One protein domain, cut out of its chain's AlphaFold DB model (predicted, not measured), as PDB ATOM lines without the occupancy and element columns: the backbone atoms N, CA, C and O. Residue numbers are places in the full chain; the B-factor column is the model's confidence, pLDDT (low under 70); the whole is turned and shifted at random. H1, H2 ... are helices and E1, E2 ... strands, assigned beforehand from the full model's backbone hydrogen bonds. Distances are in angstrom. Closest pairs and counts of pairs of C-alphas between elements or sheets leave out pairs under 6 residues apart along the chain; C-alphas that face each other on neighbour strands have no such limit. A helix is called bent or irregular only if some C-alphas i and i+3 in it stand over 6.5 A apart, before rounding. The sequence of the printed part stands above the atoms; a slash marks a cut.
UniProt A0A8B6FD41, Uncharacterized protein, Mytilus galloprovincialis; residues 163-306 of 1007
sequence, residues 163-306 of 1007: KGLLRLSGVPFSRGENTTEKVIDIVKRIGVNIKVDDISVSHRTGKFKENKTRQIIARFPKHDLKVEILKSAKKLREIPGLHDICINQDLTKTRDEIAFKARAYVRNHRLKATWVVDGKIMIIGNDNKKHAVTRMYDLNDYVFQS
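What this domain is: This is residues 163 to 306 of the 1007 residues of an uncharacterized protein of Mytilus galloprovincialis (UniProt A0A8B6FD41). Two lobes sit end to end, each a small antiparallel sheet with two helices over one face: E2, E3, E1 and E4 with H1 and H2 in the first lobe, E5, E6 and E7 with H3 and H4 in the second. A three-residue link from E4 to H3 joins the lobes, and few C-alphas meet between them. The printed part has 144 residues, with four named helices and seven named strands in the order E1 H1 E2 E3 H2 E4 H3 E5 E6 E7 H4; the sheets run E2 - E3 - E1 - E4 and E5 - E6 - E7, and the class is mixed, helices and strands. The whole is compact, with a radius of gyration of the C-alphas of 16.6 A and spans of 52 by 35 by 27 A.

Where its parts are: The larger sheet holds E2, residues 201 to 205, E3, residues 215 to 219, E1, residues 165 to 169, and E4, residues 246 to 249. E1 begins at C-alpha 165 at (70.085, 24.407, 99.179). H1, residues 179 to 189, is 15.5 A long; H2, residues 223 to 237, is 23.9 A long and only just irregular, with C-alphas 231 and 234 6.7 A apart. H3, residues 253 to 267, begins at (55.910, 23.695, 97.710) and is 21.1 A long. E5 is residues 273 to 277, E6 residues 280 to 284 and E7 residues 290 to 293. H4, residues 296 to 304, is 12.4 A long and ends at (42.688, 25.060, 116.921).

How they stand to each other: In the larger sheet, N 203 and O 217 of the hairpin E2 and E3 are 3.1 A apart, N 168 and O 216 of E1 and E3 2.8 A, and N 167 and O 248 of E1 and E4 2.8 A, each within hydrogen-bond range. E1, H1, E2 and E3, H2, E4 are split strand-helix-strand units, in each of which the two strands run the same way in the sheet but are not neighbours, with E3 between E1 and E2 and E1 between E3 and E4, and both crossovers are right-handed. H1 and H2 are on the same face: H1 runs across the strands at a height over the sheet of 9.8 A, H2 along them at 8.8 A. H1 and H2 are close but not clearly touching, the C-alphas of Val 187 and Ile 229 being closest at 6.9 A. The closest C-alphas of E4 and E5 are those of Gln 249 and Val 276, 7.6 A apart; H2 and H3 are apart. E5, E6 and E7 form a meander, each strand the antiparallel neighbour of the one before, with N 282 and O 275 2.8 A apart and N 283 and O 291 2.9 A. H3 lies over E5 and E6 at a height over the sheet of 9.0 A, and H4 over E7 at 9.9 A, on the same face. With its residues 258 to 262 alone, H3 only just touches H4, with 3 pairs of C-alphas within 8 A, Ile 258 and Met 296 closest at 6.1 A; they run the same way at a shallow tilt of 14 degrees. Each O i to N i+4 pair is within hydrogen-bond range in H1, against 7 of 11 in H2, 10 of 11 in H3 and 4 of 5 in H4.

The domain as a whole: The C-alphas farthest apart, those of Gly 176 and Gln 305, are 52.4 A from each other. The printed part has no cut, and the link from H1 to E2, 11 residues, is long. The mean pLDDT of the printed part is 85.5; residue 210 and residues 303 to 306 are under 70.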
ATOM      1  N   LYS A 163      67.879  19.712 101.259       83.38
ATOM      2  CA  LYS A 163      68.535  20.053 102.552       83.38
ATOM      3  C   LYS A 163      69.810  20.909 102.448       83.38
ATOM      4  O   LYS A 163      70.102  21.657 103.382       83.38
ATOM      5  N   GLY A 164      70.578  20.780 101.363       85.94
ATOM      6  CA  GLY A 164      71.816  21.537 101.108       85.94
ATOM      7  C   GLY A 164      71.634  22.830 100.298       85.94
ATOM      8  O   GLY A 164      72.627  23.415  99.874       85.94
ATOM      9  N   LEU A 165      70.397  23.252 100.022       92.00
ATOM     10  CA  LEU A 165      70.085  24.407  99.179       92.00
ATOM     11  C   LEU A 165      69.666  25.627 100.010       92.00
ATOM     12  O   LEU A 165      68.831  25.533 100.915       92.00
ATOM     13  N   LEU A 166      70.203  26.789  99.640       92.31
ATOM     14  CA  LEU A 166      69.734  28.104 100.067       92.31
ATOM     15  C   LEU A 166      69.111  28.851  98.887       92.31
ATOM     16  O   LEU A 166      69.604  28.780  97.761       92.31
ATOM     17  N   ARG A 167      68.038  29.591  99.164       92.94
ATOM     18  CA  ARG A 167      67.276  30.402  98.212       92.94
ATOM     19  C   ARG A 167      67.454  31.880  98.557       92.94
ATOM     20  O   ARG A 167      67.005  32.327  99.612       92.94
ATOM     21  N   LEU A 168      68.085  32.629  97.658       93.12
ATOM     22  CA  LEU A 168      68.329  34.064  97.772       93.12
ATOM     23  C   LEU A 168      67.321  34.825  96.898       93.12
ATOM     24  O   LEU A 168      67.248  34.629  95.685       93.12
ATOM     25  N   SER A 169      66.527  35.693  97.518       90.38
ATOM     26  CA  SER A 169      65.584  36.605  96.846       90.38
ATOM     27  C   SER A 169      66.117  38.037  96.856       90.38
ATOM     28  O   SER A 169      66.995  38.338  97.654       90.38
ATOM     29  N   GLY A 170      65.604  38.911  95.985       86.56
ATOM     30  CA  GLY A 170      65.962  40.338  95.957       86.56
ATOM     31  C   GLY A 170      67.239  40.677  95.179       86.56
ATOM     32  O   GLY A 170      67.364  41.793  94.692       86.56
ATOM     33  N   VAL A 171      68.149  39.717  94.967       89.25
ATOM     34  CA  VAL A 171      69.442  39.946  94.292       89.25
ATOM     35  C   VAL A 171      69.257  40.560  92.887       89.25
ATOM     36  O   VAL A 171      68.661  39.897  92.028       89.25
ATOM     37  N   PRO A 172      69.790  41.762  92.585       86.12
ATOM     38  CA  PRO A 172      69.639  42.405  91.275       86.12
ATOM     39  C   PRO A 172      70.196  41.569  90.114       86.12
ATOM     40  O   PRO A 172      71.218  40.888  90.256       86.12
ATOM     41  N   PHE A 173      69.518  41.604  88.963       85.19
ATOM     42  CA  PHE A 173      69.934  40.907  87.738       85.19
ATOM     43  C   PHE A 173      70.971  41.714  86.951       85.19
ATOM     44  O   PHE A 173      70.887  42.938  86.876       85.19
ATOM     45  N   SER A 174      71.937  41.028  86.339       82.56
ATOM     46  CA  SER A 174      72.888  41.629  85.397       82.56
ATOM     47  C   SER A 174      73.124  40.673  84.224       82.56
ATOM     48  O   SER A 174      73.216  39.461  84.419       82.56
ATOM     49  N   ARG A 175      73.214  41.198  82.997       77.31
ATOM     50  CA  ARG A 175      73.496  40.385  81.802       77.31
ATOM     51  C   ARG A 175      74.930  39.845  81.894       77.31
ATOM     52  O   ARG A 175      75.852  40.635  82.047       77.31
ATOM     53  N   GLY A 176      75.101  38.524  81.815       78.44
ATOM     54  CA  GLY A 176      76.409  37.870  81.984       78.44
ATOM     55  C   GLY A 176      76.882  37.734  83.440       78.44
ATOM     56  O   GLY A 176      78.075  37.613  83.679       78.44
ATOM     57  N   GLU A 177      75.980  37.786  84.425       84.44
ATOM     58  CA  GLU A 177      76.342  37.634  85.842       84.44
ATOM     59  C   GLU A 177      76.885  36.240  86.207       84.44
ATOM     60  O   GLU A 177      76.280  35.218  85.881       84.44
ATOM     61  N   ASN A 178      77.945  36.195  87.020       89.56
ATOM     62  CA  ASN A 178      78.284  34.998  87.782       89.56
ATOM     63  C   ASN A 178      77.435  34.954  89.068       89.56
ATOM     64  O   ASN A 178      77.575  35.786  89.970       89.56
ATOM     65  N   THR A 179      76.519  33.986  89.158       91.12
ATOM     66  CA  THR A 179      75.652  33.829  90.343       91.12
ATOM     67  C   THR A 179      76.422  33.365  91.578       91.12
ATOM     68  O   THR A 179      76.118  33.828  92.677       91.12
ATOM     69  N   THR A 180      77.460  32.540  91.410       91.31
ATOM     70  CA  THR A 180      78.332  32.076  92.498       91.31
ATOM     71  C   THR A 180      79.116  33.238  93.109       91.31
ATOM     72  O   THR A 180      79.118  33.384  94.328       91.31
ATOM     73  N   GLU A 181      79.695  34.126  92.294       91.31
ATOM     74  CA  GLU A 181      80.351  35.354  92.785       91.31
ATOM     75  C   GLU A 181      79.383  36.262  93.551       91.31
ATOM     76  O   GLU A 181      79.713  36.706  94.649       91.31
ATOM     77  N   LYS A 182      78.163  36.481  93.033       90.56
ATOM     78  CA  LYS A 182      77.137  37.266  93.742       90.56
ATOM     79  C   LYS A 182      76.766  36.651  95.095       90.56
ATOM     80  O   LYS A 182      76.585  37.389  96.061       90.56
ATOM     81  N   VAL A 183      76.684  35.322  95.202       92.12
ATOM     82  CA  VAL A 183      76.472  34.651  96.497       92.12
ATOM     83  C   VAL A 183      77.685  34.827  97.419       92.12
ATOM     84  O   VAL A 183      77.494  35.124  98.594       92.12
ATOM     85  N   ILE A 184      78.917  34.710  96.913       92.50
ATOM     86  CA  ILE A 184      80.148  34.902  97.703       92.50
ATOM     87  C   ILE A 184      80.260  36.334  98.239       92.50
ATOM     88  O   ILE A 184      80.588  36.509  99.410       92.50
ATOM     89  N   ASP A 185      79.959  37.344  97.425       90.25
ATOM     90  CA  ASP A 185      79.941  38.754  97.830       90.25
ATOM     91  C   ASP A 185      78.910  39.009  98.945       90.25
ATOM     92  O   ASP A 185      79.262  39.507 100.016       90.25
ATOM     93  N   ILE A 186      77.659  38.572  98.756       91.12
ATOM     94  CA  ILE A 186      76.598  38.705  99.770       91.12
ATOM     95  C   ILE A 186      76.973  37.977 101.073       91.12
ATOM     96  O   ILE A 186      76.790  38.525 102.162       91.12
ATOM     97  N   VAL A 187      77.509  36.755 100.984       91.75
ATOM     98  CA  VAL A 187      77.854  35.937 102.159       91.75
ATOM     99  C   VAL A 187      79.075  36.497 102.907       91.75
ATOM    100  O   VAL A 187      79.073  36.536 104.140       91.75
ATOM    101  N   LYS A 188      80.069  37.047 102.197       90.50
ATOM    102  CA  LYS A 188      81.193  37.761 102.824       90.50
ATOM    103  C   LYS A 188      80.743  39.038 103.530       90.50
ATOM    104  O   LYS A 188      81.204  39.294 104.640       90.50
ATOM    105  N   ARG A 189      79.801  39.799 102.959       88.31
ATOM    106  CA  ARG A 189      79.267  41.030 103.580       88.31
ATOM    107  C   ARG A 189      78.523  40.780 104.898       88.31
ATOM    108  O   ARG A 189      78.627  41.608 105.794       88.31
ATOM    109  N   ILE A 190      77.857  39.633 105.078       90.31
ATOM    110  CA  ILE A 190      77.279  39.234 106.388       90.31
ATOM    111  C   ILE A 190      78.318  38.667 107.383       90.31
ATOM    112  O   ILE A 190      77.970  38.272 108.503       90.31
ATOM    113  N   GLY A 191      79.598  38.652 107.007       85.88
ATOM    114  CA  GLY A 191      80.714  38.245 107.859       85.88
ATOM    115  C   GLY A 191      80.979  36.740 107.903       85.88
ATOM    116  O   GLY A 191      81.549  36.281 108.885       85.88
ATOM    117  N   VAL A 192      80.570  35.975 106.883       90.25
ATOM    118  CA  VAL A 192      80.909  34.548 106.744       90.25
ATOM    119  C   VAL A 192      81.854  34.389 105.551       90.25
ATOM    120  O   VAL A 192      81.504  34.715 104.419       90.25
ATOM    121  N   ASN A 193      83.081  33.921 105.782       87.25
ATOM    122  CA  ASN A 193      84.076  33.821 104.713       87.25
ATOM    123  C   ASN A 193      83.953  32.487 103.963       87.25
ATOM    124  O   ASN A 193      84.272  31.439 104.520       87.25
ATOM    125  N   ILE A 194      83.536  32.535 102.695       89.81
ATOM    126  CA  ILE A 194      83.383  31.347 101.840       89.81
ATOM    127  C   ILE A 194      84.267  31.394 100.588       89.81
ATOM    128  O   ILE A 194      84.542  32.466 100.030       89.81
ATOM    129  N   LYS A 195      84.702  30.210 100.147       87.31
ATOM    130  CA  LYS A 195      85.414  29.976  98.884       87.31
ATOM    131  C   LYS A 195      84.433  29.574  97.778       87.31
ATOM    132  O   LYS A 195      83.266  29.291  98.038       87.31
ATOM    133  N   VAL A 196      84.923  29.517  96.539       84.31
ATOM    134  CA  VAL A 196      84.142  29.006  95.396       84.31
ATOM    135  C   VAL A 196      83.755  27.541  95.626       84.31
ATOM    136  O   VAL A 196      82.590  27.192  95.474       84.31
ATOM    137  N   ASP A 197      84.689  26.723  96.118       85.69
ATOM    138  CA  ASP A 197      84.501  25.283  96.374       85.69
ATOM    139  C   ASP A 197      83.441  24.963  97.450       85.69
ATOM    140  O   ASP A 197      82.957  23.835  97.546       85.69
ATOM    141  N   ASP A 198      83.062  25.950  98.272       87.56
ATOM    142  CA  ASP A 198      81.983  25.813  99.255       87.56
ATOM    143  C   ASP A 198      80.583  25.867  98.606       87.56
ATOM    144  O   ASP A 198      79.600  25.449  99.226       87.56
ATOM    145  N   ILE A 199      80.484  26.338  97.354       90.12
ATOM    146  CA  ILE A 199      79.263  26.380  96.542       90.12
ATOM    147  C   ILE A 199      79.404  25.394  95.379       90.12
ATOM    148  O   ILE A 199      80.015  25.673  94.355       90.12
ATOM    149  N   SER A 200      78.753  24.240  95.503       88.38
ATOM    150  CA  SER A 200      78.781  23.198  94.463       88.38
ATOM    151  C   SER A 200      77.985  23.540  93.196       88.38
ATOM    152  O   SER A 200      78.307  23.038  92.126       88.38
ATOM    153  N   VAL A 201      76.932  24.360  93.312       89.75
ATOM    154  CA  VAL A 201      76.107  24.871  92.199       89.75
ATOM    155  C   VAL A 201      75.485  26.200  92.629       89.75
ATOM    156  O   VAL A 201      74.959  26.281  93.743       89.75
ATOM    157  N   SER A 202      75.432  27.200  91.745       92.50
ATOM    158  CA  SER A 202      74.497  28.327  91.865       92.50
ATOM    159  C   SER A 202      73.867  28.673  90.514       92.50
ATOM    160  O   SER A 202      74.524  28.552  89.484       92.50
ATOM    161  N   HIS A 203      72.577  29.028  90.502       91.50
ATOM    162  CA  HIS A 203      71.853  29.465  89.300       91.50
ATOM    163  C   HIS A 203      70.570  30.242  89.648       91.50
ATOM    164  O   HIS A 203      70.074  30.196  90.777       91.50
ATOM    165  N   ARG A 204      69.998  30.951  88.663       91.25
ATOM    166  CA  ARG A 204      68.702  31.649  88.783       91.25
ATOM    167  C   ARG A 204      67.526  30.710  88.517       91.25
ATOM    168  O   ARG A 204      67.578  29.909  87.591       91.25
ATOM    169  N   THR A 205      66.428  30.875  89.250       86.12
ATOM    170  CA  THR A 205      65.187  30.103  89.082       86.12
ATOM    171  C   THR A 205      63.951  30.993  88.904       86.12
ATOM    172  O   THR A 205      63.898  32.141  89.357       86.12
ATOM    173  N   GLY A 206      62.940  30.442  88.224       78.69
ATOM    174  CA  GLY A 206      61.678  31.114  87.897       78.69
ATOM    175  C   GLY A 206      61.668  31.814  86.531       78.69
ATOM    176  O   GLY A 206      62.710  32.167  85.976       78.69
ATOM    177  N   LYS A 207      60.462  32.025  85.982       75.44
ATOM    178  CA  LYS A 207      60.254  32.819  84.758       75.44
ATOM    179  C   LYS A 207      60.621  34.289  85.004       75.44
ATOM    180  O   LYS A 207      60.448  34.790  86.114       75.44
ATOM    181  N   PHE A 208      61.100  34.976  83.969       75.00
ATOM    182  CA  PHE A 208      61.299  36.426  84.015       75.00
ATOM    183  C   PHE A 208      59.951  37.151  84.182       75.00
ATOM    184  O   PHE A 208      58.940  36.719  83.628       75.00
ATOM    185  N   LYS A 209      59.951  38.236  84.960       76.81
ATOM    186  CA  LYS A 209      58.860  39.207  85.103       76.81
ATOM    187  C   LYS A 209      59.504  40.571  85.326       76.81
ATOM    188  O   LYS A 209      60.407  40.663  86.151       76.81
ATOM    189  N   GLU A 210      59.031  41.604  84.639       68.94
ATOM    190  CA  GLU A 210      59.661  42.934  84.643       68.94
ATOM    191  C   GLU A 210      59.782  43.502  86.066       68.94
ATOM    192  O   GLU A 210      60.876  43.838  86.512       68.94
ATOM    193  N   ASN A 211      58.696  43.445  86.840       71.56
ATOM    194  CA  ASN A 211      58.644  43.973  88.206       71.56
ATOM    195  C   ASN A 211      59.127  42.982  89.293       71.56
ATOM    196  O   ASN A 211      58.745  43.127  90.456       71.56
ATOM    197  N   LYS A 212      59.906  41.929  88.969       76.19
ATOM    198  CA  LYS A 212      60.435  41.005  89.999       76.19
ATOM    199  C   LYS A 212      61.735  40.289  89.620       76.19
ATOM    200  O   LYS A 212      61.773  39.473  88.699       76.19
ATOM    201  N   THR A 213      62.778  40.478  90.433       83.50
ATOM    202  CA  THR A 213      64.040  39.730  90.319       83.50
ATOM    203  C   THR A 213      63.822  38.217  90.474       83.50
ATOM    204  O   THR A 213      63.207  37.741  91.432       83.50
ATOM    205  N   ARG A 214      64.352  37.434  89.523       88.81
ATOM    206  CA  ARG A 214      64.410  35.962  89.617       88.81
ATOM    207  C   ARG A 214      65.272  35.552  90.814       88.81
ATOM    208  O   ARG A 214      66.321  36.152  91.038       88.81
ATOM    209  N   GLN A 215      64.867  34.531  91.562       91.88
ATOM    210  CA  GLN A 215      65.597  34.080  92.754       91.88
ATOM    211  C   GLN A 215      66.873  33.326  92.357       91.88
ATOM    212  O   GLN A 215      66.913  32.718  91.290       91.88
ATOM    213  N   ILE A 216      67.905  33.340  93.200       93.69
ATOM    214  CA  ILE A 216      69.086  32.475  93.057       93.69
ATOM    215  C   ILE A 216      68.918  31.282  94.002       93.69
ATOM    216  O   ILE A 216      68.519  31.459  95.153       93.69
ATOM    217  N   ILE A 217      69.237  30.075  93.538       94.19
ATOM    218  CA  ILE A 217      69.446  28.910  94.405       94.19
ATOM    219  C   ILE A 217      70.946  28.599  94.423       94.19
ATOM    220  O   ILE A 217      71.604  28.631  93.383       94.19
ATOM    221  N   ALA A 218      71.493  28.328  95.608       93.50
ATOM    222  CA  ALA A 218      72.897  27.986  95.824       93.50
ATOM    223  C   ALA A 218      73.017  26.731  96.701       93.50
ATOM    224  O   ALA A 218      72.320  26.603  97.711       93.50
ATOM    225  N   ARG A 219      73.890  25.793  96.313       93.06
ATOM    226  CA  ARG A 219      74.064  24.492  96.973       93.06
ATOM    227  C   ARG A 219      75.365  24.421  97.764       93.06
ATOM    228  O   ARG A 219      76.438  24.288  97.176       93.06
ATOM    229  N   PHE A 220      75.240  24.378  99.084       91.81
ATOM    230  CA  PHE A 220      76.343  24.243 100.034       91.81
ATOM    231  C   PHE A 220      76.477  22.772 100.471       91.81
ATOM    232  O   PHE A 220      75.548  22.244 101.088       91.81
ATOM    233  N   PRO A 221      77.588  22.071 100.159       84.50
ATOM    234  CA  PRO A 221      77.790  20.685 100.592       84.50
ATOM    235  C   PRO A 221      78.015  20.555 102.104       84.50
ATOM    236  O   PRO A 221      77.615  19.559 102.701       84.50
ATOM    237  N   LYS A 222      78.643  21.566 102.719       88.06
ATOM    238  CA  LYS A 222      78.923  21.631 104.159       88.06
ATOM    239  C   LYS A 222      77.677  22.109 104.908       88.06
ATOM    240  O   LYS A 222      77.223  23.236 104.707       88.06
ATOM    241  N   HIS A 223      77.129  21.254 105.773       83.94
ATOM    242  CA  HIS A 223      75.919  21.559 106.547       83.94
ATOM    243  C   HIS A 223      76.146  22.705 107.540       83.94
ATOM    244  O   HIS A 223      75.361  23.653 107.551       83.94
ATOM    245  N   ASP A 224      77.256  22.679 108.279       86.19
ATOM    246  CA  ASP A 224      77.590  23.694 109.286       86.19
ATOM    247  C   ASP A 224      77.664  25.096 108.676       86.19
ATOM    248  O   ASP A 224      77.072  26.039 109.199       86.19
ATOM    249  N   LEU A 225      78.291  25.209 107.501       88.69
ATOM    250  CA  LEU A 225      78.419  26.465 106.767       88.69
ATOM    251  C   LEU A 225      77.055  26.990 106.287       88.69
ATOM    252  O   LEU A 225      76.770  28.180 106.402       88.69
ATOM    253  N   LYS A 226      76.161  26.107 105.819       88.88
ATOM    254  CA  LYS A 226      74.768  26.474 105.509       88.88
ATOM    255  C   LYS A 226      74.060  27.034 106.751       88.88
ATOM    256  O   LYS A 226      73.337  28.026 106.657       88.88
ATOM    257  N   VAL A 227      74.251  26.405 107.913       86.12
ATOM    258  CA  VAL A 227      73.667  26.839 109.194       86.12
ATOM    259  C   VAL A 227      74.265  28.169 109.666       86.12
ATOM    260  O   VAL A 227      73.529  29.014 110.175       86.12
ATOM    261  N   GLU A 228      75.562  28.396 109.469       89.19
ATOM    262  CA  GLU A 228      76.243  29.659 109.768       89.19
ATOM    263  C   GLU A 228      75.710  30.811 108.905       89.19
ATOM    264  O   GLU A 228      75.302  31.844 109.441       89.19
ATOM    265  N   ILE A 229      75.600  30.605 107.587       90.88
ATOM    266  CA  ILE A 229      75.019  31.579 106.650       90.88
ATOM    267  C   ILE A 229      73.587  31.941 107.066       90.88
ATOM    268  O   ILE A 229      73.243  33.120 107.118       90.88
ATOM    269  N   LEU A 230      72.759  30.955 107.430       89.00
ATOM    270  CA  LEU A 230      71.383  31.183 107.893       89.00
ATOM    271  C   LEU A 230      71.299  31.950 109.222       89.00
ATOM    272  O   LEU A 230      70.366  32.731 109.411       89.00
ATOM    273  N   LYS A 231      72.254  31.754 110.141       87.44
ATOM    274  CA  LYS A 231      72.350  32.540 111.385       87.44
ATOM    275  C   LYS A 231      72.746  33.991 111.084       87.44
ATOM    276  O   LYS A 231      72.099  34.912 111.581       87.44
ATOM    277  N   SER A 232      73.764  34.188 110.245       89.88
ATOM    278  CA  SER A 232      74.306  35.506 109.882       89.88
ATOM    279  C   SER A 232      73.410  36.308 108.932       89.88
ATOM    280  O   SER A 232      73.479  37.534 108.936       89.88
ATOM    281  N   ALA A 233      72.512  35.662 108.178       87.88
ATOM    282  CA  ALA A 233      71.602  36.312 107.226       87.88
ATOM    283  C   ALA A 233      70.691  37.395 107.842       87.88
ATOM    284  O   ALA A 233      70.196  38.254 107.118       87.88
ATOM    285  N   LYS A 234      70.497  37.412 109.169       84.25
ATOM    286  CA  LYS A 234      69.792  38.506 109.864       84.25
ATOM    287  C   LYS A 234      70.428  39.880 109.598       84.25
ATOM    288  O   LYS A 234      69.697  40.846 109.397       84.25
ATOM    289  N   LYS A 235      71.763  39.928 109.490       87.75
ATOM    290  CA  LYS A 235      72.558  41.146 109.258       87.75
ATOM    291  C   LYS A 235      72.324  41.800 107.890       87.75
ATOM    292  O   LYS A 235      72.718  42.941 107.695       87.75
ATOM    293  N   LEU A 236      71.667  41.132 106.932       86.31
ATOM    294  CA  LEU A 236      71.372  41.717 105.608       86.31
ATOM    295  C   LEU A 236      70.576  43.027 105.704       86.31
ATOM    296  O   LEU A 236      70.743  43.912 104.872       86.31
ATOM    297  N   ARG A 237      69.753  43.169 106.752       83.62
ATOM    298  CA  ARG A 237      68.971  44.383 107.040       83.62
ATOM    299  C   ARG A 237      69.802  45.536 107.607       83.62
ATOM    300  O   ARG A 237      69.356  46.673 107.556       83.62
ATOM    301  N   GLU A 238      70.977  45.237 108.151       84.88
ATOM    302  CA  GLU A 238      71.898  46.198 108.773       84.88
ATOM    303  C   GLU A 238      72.917  46.747 107.753       84.88
ATOM    304  O   GLU A 238      73.589  47.739 108.021       84.88
ATOM    305  N   ILE A 239      73.032  46.119 106.574       84.81
ATOM    306  CA  ILE A 239      74.038  46.442 105.555       84.81
ATOM    307  C   ILE A 239      73.411  47.291 104.431       84.81
ATOM    308  O   ILE A 239      72.512  46.814 103.726       84.81
ATOM    309  N   PRO A 240      73.902  48.525 104.186       77.88
ATOM    310  CA  PRO A 240      73.450  49.357 103.075       77.88
ATOM    311  C   PRO A 240      73.523  48.632 101.723       77.88
ATOM    312  O   PRO A 240      74.508  47.971 101.398       77.88
ATOM    313  N   GLY A 241      72.456  48.751 100.929       78.12
ATOM    314  CA  GLY A 241      72.336  48.105  99.616       78.12
ATOM    315  C   GLY A 241      71.983  46.608  99.619       78.12
ATOM    316  O   GLY A 241      71.799  46.058  98.537       78.12
ATOM    317  N   LEU A 242      71.850  45.943 100.779       84.94
ATOM    318  CA  LEU A 242      71.419  44.532 100.865       84.94
ATOM    319  C   LEU A 242      70.026  44.331 101.501       84.94
ATOM    320  O   LEU A 242      69.586  43.192 101.629       84.94
ATOM    321  N   HIS A 243      69.318  45.403 101.871       83.81
ATOM    322  CA  HIS A 243      68.068  45.333 102.647       83.81
ATOM    323  C   HIS A 243      66.931  44.539 101.972       83.81
ATOM    324  O   HIS A 243      66.182  43.850 102.667       83.81
ATOM    325  N   ASP A 244      66.835  44.573 100.640       84.06
ATOM    326  CA  ASP A 244      65.858  43.794  99.858       84.06
ATOM    327  C   ASP A 244      66.207  42.296  99.746       84.06
ATOM    328  O   ASP A 244      65.405  41.489  99.258       84.06
ATOM    329  N   ILE A 245      67.417  41.897 100.153       90.19
ATOM    330  CA  ILE A 245      67.932  40.547  99.937       90.19
ATOM    331  C   ILE A 245      67.549  39.634 101.104       90.19
ATOM    332  O   ILE A 245      67.931  39.837 102.254       90.19
ATOM    333  N   CYS A 246      66.834  38.557 100.780       89.44
ATOM    334  CA  CYS A 246      66.389  37.549 101.741       89.44
ATOM    335  C   CYS A 246      67.027  36.191 101.429       89.44
ATOM    336  O   CYS A 246      66.746  35.618 100.374       89.44
ATOM    337  N   ILE A 247      67.814  35.645 102.362       91.31
ATOM    338  CA  ILE A 247      68.341  34.270 102.302       91.31
ATOM    339  C   ILE A 247      67.451  33.354 103.150       91.31
ATOM    340  O   ILE A 247      67.271  33.586 104.342       91.31
ATOM    341  N   ASN A 248      66.914  32.297 102.540       90.06
ATOM    342  CA  ASN A 248      66.111  31.265 103.202       90.06
ATOM    343  C   ASN A 248      66.629  29.859 102.855       90.06
ATOM    344  O   ASN A 248      67.391  29.688 101.905       90.06
ATOM    345  N   GLN A 249      66.190  28.837 103.595       90.19
ATOM    346  CA  GLN A 249      66.331  27.441 103.156       90.19
ATOM    347  C   GLN A 249      65.409  27.161 101.970       90.19
ATOM    348  O   GLN A 249      64.329  27.746 101.878       90.19
ATOM    349  N   ASP A 250      65.811  26.251 101.083       91.12
ATOM    350  CA  ASP A 250      64.922  25.790 100.022       91.12
ATOM    351  C   ASP A 250      63.937  24.722 100.525       91.12
ATOM    352  O   ASP A 250      64.327  23.706 101.113       91.12
ATOM    353  N   LEU A 251      62.650  24.961 100.281       90.56
ATOM    354  CA  LEU A 251      61.550  24.103 100.716       90.56
ATOM    355  C   LEU A 251      60.793  23.505  99.523       90.56
ATOM    356  O   LEU A 251      60.743  24.101  98.439       90.56
ATOM    357  N   THR A 252      60.176  22.338  99.721       89.94
ATOM    358  CA  THR A 252      59.110  21.856  98.825       89.94
ATOM    359  C   THR A 252      57.927  22.829  98.850       89.94
ATOM    360  O   THR A 252      57.760  23.599  99.801       89.94
ATOM    361  N   LYS A 253      57.085  22.807  97.807       86.94
ATOM    362  CA  LYS A 253      55.910  23.695  97.710       86.94
ATOM    363  C   LYS A 253      55.004  23.554  98.941       86.94
ATOM    364  O   LYS A 253      54.663  24.556  99.564       86.94
ATOM    365  N   THR A 254      54.720  22.314  99.339       85.94
ATOM    366  CA  THR A 254      53.961  21.950 100.545       85.94
ATOM    367  C   THR A 254      54.521  22.623 101.796       85.94
ATOM    368  O   THR A 254      53.786  23.229 102.573       85.94
ATOM    369  N   ARG A 255      55.846  22.561 101.987       89.44
ATOM    370  CA  ARG A 255      56.501  23.054 103.202       89.44
ATOM    371  C   ARG A 255      56.655  24.568 103.237       89.44
ATOM    372  O   ARG A 255      56.581  25.130 104.326       89.44
ATOM    373  N   ASP A 256      56.809  25.245 102.097       88.12
ATOM    374  CA  ASP A 256      56.775  26.714 102.086       88.12
ATOM    375  C   ASP A 256      55.352  27.258 102.303       88.12
ATOM    376  O   ASP A 256      55.193  28.262 102.992       88.12
ATOM    377  N   GLU A 257      54.309  26.565 101.828       89.44
ATOM    378  CA  GLU A 257      52.906  26.895 102.140       89.44
ATOM    379  C   GLU A 257      52.594  26.730 103.640       89.44
ATOM    380  O   GLU A 257      52.024  27.635 104.256       89.44
ATOM    381  N   ILE A 258      53.040  25.628 104.261       89.25
ATOM    382  CA  ILE A 258      52.953  25.412 105.719       89.25
ATOM    383  C   ILE A 258      53.739  26.496 106.469       89.25
ATOM    384  O   ILE A 258      53.199  27.142 107.366       89.25
ATOM    385  N   ALA A 259      54.988  26.767 106.077       89.00
ATOM    386  CA  ALA A 259      55.798  27.813 106.697       89.00
ATOM    387  C   ALA A 259      55.179  29.210 106.507       89.00
ATOM    388  O   ALA A 259      55.258  30.053 107.398       89.00
ATOM    389  N   PHE A 260      54.544  29.493 105.366       88.69
ATOM    390  CA  PHE A 260      53.841  30.750 105.103       88.69
ATOM    391  C   PHE A 260      52.643  30.927 106.041       88.69
ATOM    392  O   PHE A 260      52.531  31.982 106.667       88.69
ATOM    393  N   LYS A 261      51.813  29.891 106.216       88.69
ATOM    394  CA  LYS A 261      50.705  29.914 107.182       88.69
ATOM    395  C   LYS A 261      51.191  30.001 108.628       88.69
ATOM    396  O   LYS A 261      50.697  30.851 109.358       88.69
ATOM    397  N   ALA A 262      52.219  29.251 109.028       89.00
ATOM    398  CA  ALA A 262      52.815  29.376 110.363       89.00
ATOM    399  C   ALA A 262      53.320  30.813 110.631       89.00
ATOM    400  O   ALA A 262      53.045  31.391 111.681       89.00
ATOM    401  N   ARG A 263      53.971  31.447 109.642       88.69
ATOM    402  CA  ARG A 263      54.382  32.868 109.685       88.69
ATOM    403  C   ARG A 263      53.197  33.850 109.663       88.69
ATOM    404  O   ARG A 263      53.373  35.012 110.022       88.69
ATOM    405  N   ALA A 264      52.006  33.437 109.228       87.19
ATOM    406  CA  ALA A 264      50.775  34.216 109.369       87.19
ATOM    407  C   ALA A 264      50.172  34.055 110.773       87.19
ATOM    408  O   ALA A 264      49.900  35.060 111.418       87.19
ATOM    409  N   TYR A 265      50.077  32.833 111.304       88.25
ATOM    410  CA  TYR A 265      49.586  32.595 112.665       88.25
ATOM    411  C   TYR A 265      50.454  33.267 113.739       88.25
ATOM    412  O   TYR A 265      49.897  33.812 114.684       88.25
ATOM    413  N   VAL A 266      51.782  33.341 113.569       86.69
ATOM    414  CA  VAL A 266      52.648  34.130 114.474       86.69
ATOM    415  C   VAL A 266      52.364  35.635 114.396       86.69
ATOM    416  O   VAL A 266      52.324  36.301 115.426       86.69
ATOM    417  N   ARG A 267      52.117  36.190 113.198       86.31
ATOM    418  CA  ARG A 267      51.727  37.609 113.043       86.31
ATOM    419  C   ARG A 267      50.344  37.906 113.622       86.31
ATOM    420  O   ARG A 267      50.120  39.010 114.093       86.31
ATOM    421  N   ASN A 268      49.456  36.918 113.615       85.12
ATOM    422  CA  ASN A 268      48.108  36.999 114.172       85.12
ATOM    423  C   ASN A 268      48.049  36.465 115.623       85.12
ATOM    424  O   ASN A 268      46.981  36.075 116.081       85.12
ATOM    425  N   HIS A 269      49.192  36.383 116.319       82.25
ATOM    426  CA  HIS A 269      49.346  35.944 117.718       82.25
ATOM    427  C   HIS A 269      48.807  34.539 118.089       82.25
ATOM    428  O   HIS A 269      48.843  34.163 119.257       82.25
ATOM    429  N   ARG A 270      48.402  33.721 117.108       81.81
ATOM    430  CA  ARG A 270      47.954  32.321 117.276       81.81
ATOM    431  C   ARG A 270      49.090  31.303 117.436       81.81
ATOM    432  O   ARG A 270      48.843  30.158 117.786       81.81
ATOM    433  N   LEU A 271      50.336  31.701 117.181       85.94
ATOM    434  CA  LEU A 271      51.541  30.932 117.509       85.94
ATOM    435  C   LEU A 271      52.585  31.875 118.114       85.94
ATOM    436  O   LEU A 271      52.714  33.018 117.677       85.94
ATOM    437  N   LYS A 272      53.378  31.402 119.078       84.81
ATOM    438  CA  LYS A 272      54.383  32.237 119.761       84.81
ATOM    439  C   LYS A 272      55.642  32.441 118.921       84.81
ATOM    440  O   LYS A 272      56.246  33.509 118.956       84.81
ATOM    441  N   ALA A 273      56.047  31.427 118.154       87.44
ATOM    442  CA  ALA A 273      57.179  31.508 117.234       87.44
ATOM    443  C   ALA A 273      57.100  30.449 116.126       87.44
ATOM    444  O   ALA A 273      56.503  29.387 116.306       87.44
ATOM    445  N   THR A 274      57.784  30.700 115.005       91.25
ATOM    446  CA  THR A 274      58.093  29.679 113.996       91.25
ATOM    447  C   THR A 274      59.457  29.934 113.356       91.25
ATOM    448  O   THR A 274      59.877  31.082 113.201       91.25
ATOM    449  N   TRP A 275      60.164  28.865 112.995       88.50
ATOM    450  CA  TRP A 275      61.413  28.898 112.230       88.50
ATOM    451  C   TRP A 275      61.575  27.587 111.447       88.50
ATOM    452  O   TRP A 275      60.782  26.663 111.598       88.50
ATOM    453  N   VAL A 276      62.591  27.488 110.588       88.38
ATOM    454  CA  VAL A 276      62.836  26.297 109.756       88.38
ATOM    455  C   VAL A 276      64.188  25.685 110.114       88.38
ATOM    456  O   VAL A 276      65.184  26.405 110.200       88.38
ATOM    457  N   VAL A 277      64.250  24.362 110.278       84.31
ATOM    458  CA  VAL A 277      65.496  23.606 110.512       84.31
ATOM    459  C   VAL A 277      65.522  22.393 109.587       84.31
ATOM    460  O   VAL A 277      64.644  21.542 109.664       84.31
ATOM    461  N   ASP A 278      66.506  22.332 108.688       81.06
ATOM    462  CA  ASP A 278      66.744  21.219 107.751       81.06
ATOM    463  C   ASP A 278      65.506  20.710 106.995       81.06
ATOM    464  O   ASP A 278      65.314  19.508 106.793       81.06
ATOM    465  N   GLY A 279      64.665  21.648 106.552       81.00
ATOM    466  CA  GLY A 279      63.433  21.342 105.824       81.00
ATOM    467  C   GLY A 279      62.266  20.866 106.697       81.00
ATOM    468  O   GLY A 279      61.288  20.347 106.163       81.00
ATOM    469  N   LYS A 280      62.337  21.026 108.024       85.88
ATOM    470  CA  LYS A 280      61.194  20.912 108.943       85.88
ATOM    471  C   LYS A 280      60.738  22.301 109.381       85.88
ATOM    472  O   LYS A 280      61.579  23.157 109.674       85.88
ATOM    473  N   ILE A 281      59.424  22.519 109.446       90.75
ATOM    474  CA  ILE A 281      58.847  23.721 110.044       90.75
ATOM    475  C   ILE A 281      58.779  23.470 111.548       90.75
ATOM    476  O   ILE A 281      58.179  22.495 111.989       90.75
ATOM    477  N   MET A 282      59.413  24.328 112.336       91.06
ATOM    478  CA  MET A 282      59.306  24.310 113.788       91.06
ATOM    479  C   MET A 282      58.313  25.386 114.221       91.06
ATOM    480  O   MET A 282      58.360  26.511 113.711       91.06
ATOM    481  N   ILE A 283      57.447  25.064 115.175       91.62
ATOM    482  CA  ILE A 283      56.537  26.019 115.815       91.62
ATOM    483  C   ILE A 283      56.675  25.961 117.338       91.62
ATOM    484  O   ILE A 283      57.136  24.961 117.896       91.62
ATOM    485  N   ILE A 284      56.254  27.035 118.002       88.00
ATOM    486  CA  ILE A 284      55.917  27.034 119.427       88.00
ATOM    487  C   ILE A 284      54.455  27.455 119.549       88.00
ATOM    488  O   ILE A 284      54.102  28.581 119.176       88.00
ATOM    489  N   GLY A 285      53.624  26.531 120.033       80.00
ATOM    490  CA  GLY A 285      52.214  26.767 120.328       80.00
ATOM    491  C   GLY A 285      52.022  27.449 121.682       80.00
ATOM    492  O   GLY A 285      52.979  27.875 122.337       80.00
ATOM    493  N   ASN A 286      50.774  27.542 122.135       71.94
ATOM    494  CA  ASN A 286      50.483  28.158 123.430       71.94
ATOM    495  C   ASN A 286      51.033  27.354 124.625       71.94
ATOM    496  O   ASN A 286      51.369  27.960 125.643       71.94
ATOM    497  N   ASP A 287      51.290  26.056 124.449       77.62
ATOM    498  CA  ASP A 287      51.929  25.148 125.412       77.62
ATOM    499  C   ASP A 287      53.429  25.416 125.697       77.62
ATOM    500  O   ASP A 287      54.023  24.731 126.529       77.62
ATOM    501  N   ASN A 288      54.048  26.394 125.019       80.31
ATOM    502  CA  ASN A 288      55.485  26.717 125.067       80.31
ATOM    503  C   ASN A 288      56.442  25.593 124.596       80.31
ATOM    504  O   ASN A 288      57.663  25.759 124.704       80.31
ATOM    505  N   LYS A 289      55.955  24.473 124.043       83.06
ATOM    506  CA  LYS A 289      56.815  23.379 123.552       83.06
ATOM    507  C   LYS A 289      57.182  23.588 122.083       83.06
ATOM    508  O   LYS A 289      56.575  24.379 121.369       83.06
ATOM    509  N   LYS A 290      58.239  22.902 121.637       87.12
ATOM    510  CA  LYS A 290      58.781  23.014 120.274       87.12
ATOM    511  C   LYS A 290      58.310  21.833 119.432       87.12
ATOM    512  O   LYS A 290      58.875  20.748 119.547       87.12
ATOM    513  N   HIS A 291      57.332  22.064 118.564       86.25
ATOM    514  CA  HIS A 291      56.756  21.024 117.707       86.25
ATOM    515  C   HIS A 291      57.330  21.096 116.293       86.25
ATOM    516  O   HIS A 291      57.577  22.183 115.768       86.25
ATOM    517  N   ALA A 292      57.565  19.932 115.686       86.81
ATOM    518  CA  ALA A 292      58.016  19.807 114.305       86.81
ATOM    519  C   ALA A 292      56.826  19.428 113.418       86.81
ATOM    520  O   ALA A 292      56.260  18.352 113.574       86.81
ATOM    521  N   VAL A 293      56.479  20.310 112.487       86.00
ATOM    522  CA  VAL A 293      55.325  20.198 111.595       86.00
ATOM    523  C   VAL A 293      55.809  19.907 110.176       86.00
ATOM    524  O   VAL A 293      56.742  20.551 109.678       86.00
ATOM    525  N   THR A 294      55.169  18.943 109.514       76.38
ATOM    526  CA  THR A 294      55.402  18.643 108.089       76.38
ATOM    527  C   THR A 294      54.119  18.561 107.268       76.38
ATOM    528  O   THR A 294      54.211  18.588 106.041       76.38
ATOM    529  N   ARG A 295      52.936  18.531 107.897       76.75
ATOM    530  CA  ARG A 295      51.632  18.511 107.222       76.75
ATOM    531  C   ARG A 295      50.826  19.770 107.543       76.75
ATOM    532  O   ARG A 295      51.067  20.474 108.519       76.75
ATOM    533  N   MET A 296      49.831  20.041 106.702       79.06
ATOM    534  CA  MET A 296      48.861  21.118 106.938       79.06
ATOM    535  C   MET A 296      47.928  20.801 108.117       79.06
ATOM    536  O   MET A 296      47.500  21.715 108.813       79.06
ATOM    537  N   TYR A 297      47.640  19.514 108.333       78.19
ATOM    538  CA  TYR A 297      46.794  19.025 109.419       78.19
ATOM    539  C   TYR A 297      47.449  19.273 110.788       78.19
ATOM    540  O   TYR A 297      46.894  20.026 111.574       78.19
ATOM    541  N   ASP A 298      48.691  18.812 111.013       79.06
ATOM    542  CA  ASP A 298      49.407  19.087 112.272       79.06
ATOM    543  C   ASP A 298      49.518  20.594 112.578       79.06
ATOM    544  O   ASP A 298      49.419  20.994 113.735       79.06
ATOM    545  N   LEU A 299      49.688  21.459 111.564       81.50
ATOM    546  CA  LEU A 299      49.687  22.914 111.781       81.50
ATOM    547  C   LEU A 299      48.333  23.432 112.290       81.50
ATOM    548  O   LEU A 299      48.309  24.353 113.105       81.50
ATOM    549  N   ASN A 300      47.234  22.880 111.778       79.06
ATOM    550  CA  ASN A 300      45.883  23.244 112.180       79.06
ATOM    551  C   ASN A 300      45.604  22.764 113.613       79.06
ATOM    552  O   ASN A 300      45.168  23.576 114.425       79.06
ATOM    553  N   ASP A 301      45.922  21.508 113.947       77.69
ATOM    554  CA  ASP A 301      45.720  20.932 115.286       77.69
ATOM    555  C   ASP A 301      46.338  21.813 116.384       77.69
ATOM    556  O   ASP A 301      45.649  22.230 117.313       77.69
ATOM    557  N   TYR A 302      47.617  22.187 116.241       72.38
ATOM    558  CA  TYR A 302      48.319  23.034 117.220       72.38
ATOM    559  C   TYR A 302      47.802  24.482 117.311       72.38
ATOM    560  O   TYR A 302      48.205  25.207 118.223       72.38
ATOM    561  N   VAL A 303      46.952  24.924 116.378       68.88
ATOM    562  CA  VAL A 303      46.313  26.248 116.396       68.88
ATOM    563  C   VAL A 303      44.903  26.154 116.983       68.88
ATOM    564  O   VAL A 303      44.584  26.894 117.913       68.88
ATOM    565  N   PHE A 304      44.083  25.219 116.496       64.44
ATOM    566  CA  PHE A 304      42.688  25.060 116.921       64.44
ATOM    567  C   PHE A 304      42.532  24.413 118.306       64.44
ATOM    568  O   PHE A 304      41.522  24.644 118.954       64.44
ATOM    569  N   GLN A 305      43.560  23.741 118.843       55.56
ATOM    570  CA  GLN A 305      43.630  23.365 120.270       55.56
ATOM    571  C   GLN A 305      43.724  24.565 121.242       55.56
ATOM    572  O   GLN A 305      43.904  24.360 122.441       55.56
ATOM    573  N   SER A 306      43.673  25.813 120.755       46.94
ATOM    574  CA  SER A 306      43.820  27.015 121.589       46.94
ATOM    575  C   SER A 306      42.733  28.083 121.441       46.94
ATOM    576  O   SER A 306      42.757  29.056 122.195       46.94
TER     577      SER A 306